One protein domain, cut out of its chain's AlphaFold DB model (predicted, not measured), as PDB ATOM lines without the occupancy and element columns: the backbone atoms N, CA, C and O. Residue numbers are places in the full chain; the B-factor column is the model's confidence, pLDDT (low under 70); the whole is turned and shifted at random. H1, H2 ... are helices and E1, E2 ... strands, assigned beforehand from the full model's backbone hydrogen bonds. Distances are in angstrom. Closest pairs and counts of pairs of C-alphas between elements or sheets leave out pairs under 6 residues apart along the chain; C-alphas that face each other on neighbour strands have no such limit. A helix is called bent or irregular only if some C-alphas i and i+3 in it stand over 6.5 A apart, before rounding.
ATOM      1  N   LYS A  67      31.738 -23.682   7.672       78.69
ATOM      2  CA  LYS A  67      32.681 -22.638   7.262       78.69
ATOM      3  C   LYS A  67      32.049 -21.286   7.541       78.69
ATOM      4  O   LYS A  67      31.032 -20.957   6.937       78.69
ATOM      5  N   THR A  68      32.670 -20.477   8.389       83.81
ATOM      6  CA  THR A  68      32.312 -19.058   8.498       83.81
ATOM      7  C   THR A  68      33.307 -18.234   7.693       83.81
ATOM      8  O   THR A  68      34.520 -18.376   7.865       83.81
ATOM      9  N   VAL A  69      32.794 -17.376   6.811       85.88
ATOM     10  CA  VAL A  69      33.591 -16.438   6.013       85.88
ATOM     11  C   VAL A  69      33.316 -15.033   6.534       85.88
ATOM     12  O   VAL A  69      32.187 -14.563   6.465       85.88
ATOM     13  N   GLN A  70      34.339 -14.364   7.059       92.19
ATOM     14  CA  GLN A  70      34.254 -12.967   7.487       92.19
ATOM     15  C   GLN A  70      35.092 -12.097   6.553       92.19
ATOM     16  O   GLN A  70      36.221 -12.453   6.206       92.19
ATOM     17  N   ARG A  71      34.530 -10.963   6.126       91.56
ATOM     18  CA  ARG A  71      35.210  -9.966   5.294       91.56
ATOM     19  C   ARG A  71      35.488  -8.726   6.133       91.56
ATOM     20  O   ARG A  71      34.602  -8.247   6.829       91.56
ATOM     21  N   PHE A  72      36.708  -8.219   6.042       92.00
ATOM     22  CA  PHE A  72      37.149  -6.994   6.697       92.00
ATOM     23  C   PHE A  72      37.773  -6.086   5.652       92.00
ATOM     24  O   PHE A  72      38.520  -6.570   4.810       92.00
ATOM     25  N   THR A  73      37.526  -4.788   5.735       92.44
ATOM     26  CA  THR A  73      38.248  -3.791   4.940       92.44
ATOM     27  C   THR A  73      39.166  -3.039   5.891       92.44
ATOM     28  O   THR A  73      38.706  -2.581   6.937       92.44
ATOM     29  N   ASP A  74      40.468  -2.984   5.605       93.12
ATOM     30  CA  ASP A  74      41.391  -2.188   6.420       93.12
ATOM     31  C   ASP A  74      41.318  -0.692   6.081       93.12
ATOM     32  O   ASP A  74      40.649  -0.284   5.133       93.12
ATOM     33  N   SER A  75      41.988   0.135   6.887       91.19
ATOM     34  CA  SER A  75      42.021   1.597   6.730       91.19
ATOM     35  C   SER A  75      42.551   2.059   5.372       91.19
ATOM     36  O   SER A  75      42.284   3.185   4.965       91.19
ATOM     37  N   ASP A  76      43.279   1.190   4.672       91.88
ATOM     38  CA  ASP A  76      43.844   1.457   3.352       91.88
ATOM     39  C   ASP A  76      42.903   0.989   2.223       91.88
ATOM     40  O   ASP A  76      43.251   1.059   1.043       91.88
ATOM     41  N   GLY A  77      41.705   0.501   2.567       93.62
ATOM     42  CA  GLY A  77      40.703   0.018   1.621       93.62
ATOM     43  C   GLY A  77      40.937  -1.412   1.126       93.62
ATOM     44  O   GLY A  77      40.239  -1.856   0.211       93.62
ATOM     45  N   ASN A  78      41.886  -2.165   1.697       92.38
ATOM     46  CA  ASN A  78      42.134  -3.542   1.273       92.38
ATOM     47  C   ASN A  78      41.163  -4.506   1.955       92.38
ATOM     48  O   ASN A  78      41.034  -4.531   3.180       92.38
ATOM     49  N   VAL A  79      40.537  -5.373   1.160       92.00
ATOM     50  CA  VAL A  79      39.628  -6.406   1.666       92.00
ATOM     51  C   VAL A  79      40.415  -7.649   2.087       92.00
ATOM     52  O   VAL A  79      41.086  -8.292   1.278       92.00
ATOM     53  N   LYS A  80      40.296  -8.028   3.359       89.25
ATOM     54  CA  LYS A  80      40.814  -9.265   3.950       89.25
ATOM     55  C   LYS A  80      39.663 -10.226   4.207       89.25
ATOM     56  O   LYS A  80      38.664  -9.872   4.829       89.25
ATOM     57  N   ILE A  81      39.818 -11.461   3.745       91.00
ATOM     58  CA  ILE A  81      38.840 -12.530   3.947       91.00
ATOM     59  C   ILE A  81      39.435 -13.531   4.931       91.00
ATOM     60  O   ILE A  81      40.493 -14.104   4.671       91.00
ATOM     61  N   VAL A  82      38.754 -13.743   6.052       90.00
ATOM     62  CA  VAL A  82      39.128 -14.741   7.055       90.00
ATOM     63  C   VAL A  82      38.107 -15.867   7.007       90.00
ATOM     64  O   VAL A  82      36.917 -15.656   7.232       90.00
ATOM     65  N   THR A  83      38.579 -17.072   6.700       85.69
ATOM     66  CA  THR A  83      37.763 -18.288   6.719       85.69
ATOM     67  C   THR A  83      38.167 -19.144   7.910       85.69
ATOM     68  O   THR A  83      39.314 -19.593   7.969       85.69
ATOM     69  N   SER A  84      37.242 -19.395   8.833       82.56
ATOM     70  CA  SER A  84      37.455 -20.318   9.953       82.56
ATOM     71  C   SER A  84      36.600 -21.571   9.803       82.56
ATOM     72  O   SER A  84      35.476 -21.529   9.304       82.56
ATOM     73  N   PHE A  85      37.171 -22.686  10.246       78.31
ATOM     74  CA  PHE A  85      36.545 -23.998  10.287       78.31
ATOM     75  C   PHE A  85      36.456 -24.389  11.760       78.31
ATOM     76  O   PHE A  85      37.486 -24.426  12.432       78.31
ATOM     77  N   SER A  86      35.252 -24.638  12.267       74.56
ATOM     78  CA  SER A  86      35.058 -25.134  13.632       74.56
ATOM     79  C   SER A  86      34.606 -26.590  13.571       74.56
ATOM     80  O   SER A  86      33.623 -26.906  12.904       74.56
ATOM     81  N   ASN A  87      35.350 -27.470  14.246       50.19
ATOM     82  CA  ASN A  87      34.911 -28.831  14.545       50.19
ATOM     83  C   ASN A  87      34.202 -28.793  15.906       50.19
ATOM     84  O   ASN A  87      34.733 -28.228  16.860       50.19
ATOM     85  N   HIS A  88      33.005 -29.366  15.979       50.78
ATOM     86  CA  HIS A  88      31.978 -29.062  16.985       50.78
ATOM     87  C   HIS A  88      32.255 -29.562  18.429       50.78
ATOM     88  O   HIS A  88      31.359 -29.521  19.270       50.78
ATOM     89  N   ASP A  89      33.479 -29.976  18.768       54.09
ATOM     90  CA  ASP A  89      33.807 -30.472  20.119       54.09
ATOM     91  C   ASP A  89      34.419 -29.409  21.047       54.09
ATOM     92  O   ASP A  89      34.555 -29.630  22.250       54.09
ATOM     93  N   GLU A  90      34.731 -28.220  20.526       49.78
ATOM     94  CA  GLU A  90      35.179 -27.088  21.336       49.78
ATOM     95  C   GLU A  90      34.099 -26.007  21.339       49.78
ATOM     96  O   GLU A  90      33.872 -25.320  20.349       49.78
ATOM     97  N   ASN A  91      33.408 -25.897  22.476       41.88
ATOM     98  CA  ASN A  91      32.399 -24.889  22.799       41.88
ATOM     99  C   ASN A  91      32.834 -23.503  22.264       41.88
ATOM    100  O   ASN A  91      33.744 -22.909  22.855       41.88
ATOM    101  N   PRO A  92      32.265 -22.985  21.152       44.16
ATOM    102  CA  PRO A  92      32.786 -21.782  20.522       44.16
ATOM    103  C   PRO A  92      32.435 -20.587  21.401       44.16
ATOM    104  O   PRO A  92      31.347 -20.014  21.328       44.16
ATOM    105  N   LEU A  93      33.361 -20.207  22.279       39.88
ATOM    106  CA  LEU A  93      33.281 -18.929  22.960       39.88
ATOM    107  C   LEU A  93      33.383 -17.839  21.883       39.88
ATOM    108  O   LEU A  93      34.305 -17.873  21.064       39.88
ATOM    109  N   PRO A  94      32.454 -16.869  21.843       43.62
ATOM    110  CA  PRO A  94      32.531 -15.783  20.879       43.62
ATOM    111  C   PRO A  94      33.863 -15.046  21.061       43.62
ATOM    112  O   PRO A  94      34.174 -14.595  22.167       43.62
ATOM    113  N   ILE A  95      34.620 -14.901  19.966       44.06
ATOM    114  CA  ILE A  95      35.964 -14.286  19.899       44.06
ATOM    115  C   ILE A  95      36.006 -12.904  20.593       44.06
ATOM    116  O   ILE A  95      37.036 -12.486  21.120       44.06
ATOM    117  N   TYR A  96      34.864 -12.220  20.695       42.41
ATOM    118  CA  TYR A  96      34.708 -10.947  21.400       42.41
ATOM    119  C   TYR A  96      35.039 -10.993  22.906       42.41
ATOM    120  O   TYR A  96      35.429  -9.968  23.469       42.41
ATOM    121  N   LYS A  97      34.932 -12.149  23.581       45.97
ATOM    122  CA  LYS A  97      35.254 -12.251  25.020       45.97
ATOM    123  C   LYS A  97      36.762 -12.254  25.297       45.97
ATOM    124  O   LYS A  97      37.186 -11.663  26.290       45.97
ATOM    125  N   ASP A  98      37.572 -12.818  24.403       47.34
ATOM    126  CA  ASP A  98      39.030 -12.882  24.583       47.34
ATOM    127  C   ASP A  98      39.720 -11.542  24.318       47.34
ATOM    128  O   ASP A  98      40.682 -11.185  25.007       47.34
ATOM    129  N   VAL A  99      39.198 -10.745  23.379       59.81
ATOM    130  CA  VAL A  99      39.704  -9.386  23.126       59.81
ATOM    131  C   VAL A  99      39.444  -8.481  24.336       59.81
ATOM    132  O   VAL A  99      40.354  -7.779  24.780       59.81
ATOM    133  N   ALA A 100      38.256  -8.568  24.948       59.44
ATOM    134  CA  ALA A 100      37.917  -7.801  26.148       59.44
ATOM    135  C   ALA A 100      38.767  -8.199  27.374       59.44
ATOM    136  O   ALA A 100      39.138  -7.344  28.182       59.44
ATOM    137  N   LEU A 101      39.112  -9.484  27.519       66.56
ATOM    138  CA  LEU A 101      39.985  -9.959  28.599       66.56
ATOM    139  C   LEU A 101      41.446  -9.527  28.399       66.56
ATOM    140  O   LEU A 101      42.087  -9.102  29.363       66.56
ATOM    141  N   ARG A 102      41.961  -9.550  27.162       72.38
ATOM    142  CA  ARG A 102      43.306  -9.034  26.845       72.38
ATOM    143  C   ARG A 102      43.414  -7.521  27.037       72.38
ATOM    144  O   ARG A 102      44.414  -7.058  27.581       72.38
ATOM    145  N   GLN A 103      42.386  -6.761  26.664       73.38
ATOM    146  CA  GLN A 103      42.352  -5.310  26.883       73.38
ATOM    147  C   GLN A 103      42.325  -4.956  28.375       73.38
ATOM    148  O   GLN A 103      43.095  -4.099  28.806       73.38
ATOM    149  N   LYS A 104      41.548  -5.681  29.194       79.94
ATOM    150  CA  LYS A 104      41.583  -5.523  30.662       79.94
ATOM    151  C   LYS A 104      42.952  -5.856  31.262       79.94
ATOM    152  O   LYS A 104      43.368  -5.209  32.220       79.94
ATOM    153  N   GLY A 105      43.660  -6.840  30.703       85.62
ATOM    154  CA  GLY A 105      45.037  -7.158  31.093       85.62
ATOM    155  C   GLY A 105      46.023  -6.026  30.779       85.62
ATOM    156  O   GLY A 105      46.834  -5.670  31.630       85.62
ATOM    157  N   LEU A 106      45.909  -5.419  29.594       81.88
ATOM    158  CA  LEU A 106      46.763  -4.306  29.161       81.88
ATOM    159  C   LEU A 106      46.489  -3.006  29.930       81.88
ATOM    160  O   LEU A 106      47.433  -2.322  30.318       81.88
ATOM    161  N   GLU A 107      45.226  -2.679  30.224       86.62
ATOM    162  CA  GLU A 107      44.898  -1.525  31.076       86.62
ATOM    163  C   GLU A 107      45.418  -1.691  32.505       86.62
ATOM    164  O   GLU A 107      45.849  -0.719  33.127       86.62
ATOM    165  N   LYS A 108      45.398  -2.923  33.029       90.25
ATOM    166  CA  LYS A 108      45.967  -3.217  34.344       90.25
ATOM    167  C   LYS A 108      47.487  -3.035  34.343       90.25
ATOM    168  O   LYS A 108      47.997  -2.366  35.234       90.25
ATOM    169  N   ALA A 109      48.182  -3.547  33.325       84.56
ATOM    170  CA  ALA A 109      49.630  -3.378  33.184       84.56
ATOM    171  C   ALA A 109      50.032  -1.898  33.056       84.56
ATOM    172  O   ALA A 109      50.958  -1.449  33.722       84.56
ATOM    173  N   ARG A 110      49.274  -1.109  32.283       87.69
ATOM    174  CA  ARG A 110      49.523   0.332  32.122       87.69
ATOM    175  C   ARG A 110      49.332   1.114  33.427       87.69
ATOM    176  O   ARG A 110      50.114   2.011  33.720       87.69
ATOM    177  N   LYS A 111      48.323   0.760  34.233       86.88
ATOM    178  CA  LYS A 111      48.121   1.363  35.564       86.88
ATOM    179  C   LYS A 111      49.219   0.987  36.559       86.88
ATOM    180  O   LYS A 111      49.508   1.777  37.452       86.88
ATOM    181  N   GLU A 112      49.809  -0.198  36.433       87.25
ATOM    182  CA  GLU A 112      50.944  -0.618  37.266       87.25
ATOM    183  C   GLU A 112      52.242   0.107  36.858       87.25
ATOM    184  O   GLU A 112      53.010   0.511  37.730       87.25
ATOM    185  N   GLU A 113      52.452   0.367  35.564       82.62
ATOM    186  CA  GLU A 113      53.601   1.135  35.054       82.62
ATOM    187  C   GLU A 113      53.542   2.622  35.453       82.62
ATOM    188  O   GLU A 113      54.531   3.177  35.935       82.62
TER     189      GLU A 113
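AT A GLANCE: This is residues 67 to 113 of the 561 residues of an uncharacterized protein of Apolygus lucorum (UniProt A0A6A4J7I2). A two-stranded antiparallel hairpin of E1 and E2 stands at one end, and from it the chain turns away into one long helix, H1, which sticks out as a free arm. No core joins the two parts: residues 88 to 113 stand free, and this arm makes the length of the model. The printed part has 47 residues, with two named strands and then one named helix along the chain, in the order E1, E2, H1; the sheet's order is E1 - E2, and the class is mixed, helices and strands. The whole is extended, with a radius of gyration of the C-alphas of 15.5 A, and flat, with spans of 41 by 37 by 10 A.

IN THESE COORDINATES: E2, residues 79 to 86, is the longest strand by residues and measures 22.7 A from first to last C-alpha. E1, residues 67 to 73, measures 19.8 A and begins at C-alpha 67, (32.681, -22.638, 7.262). H1, residues 96 to 113, measures 26.3 A, from C-alpha 96 at (34.708, -10.947, 21.400) to C-alpha 113 at (53.601, 1.135, 35.054).

HOW THE PARTS SIT: E1 and E2 form a hairpin with a tight link of 5 residues, and their directions stand at 158 degrees. The C-alphas of Thr 73 and Val 79 face each other at 4.4 A, and those of Lys 67 and Phe 85 at 5.1 A. N 80 and O 72 are 2.7 A apart and N 70 and O 82 are 2.9 A apart, both within hydrogen-bond range. E1 and H1 are apart. In H1 every O i to N i+4 pair is within hydrogen-bond range, and it is not bent.

THE WHOLE: The two C-alphas farthest apart, those of Lys 67 and Glu 113, are 42.1 A apart. The printed part has no cut, and the link from E2 to H1, 9 residues, is short; no link is long. The mean pLDDT of the printed part is 74.5, and residues 87 to 101 are under 70.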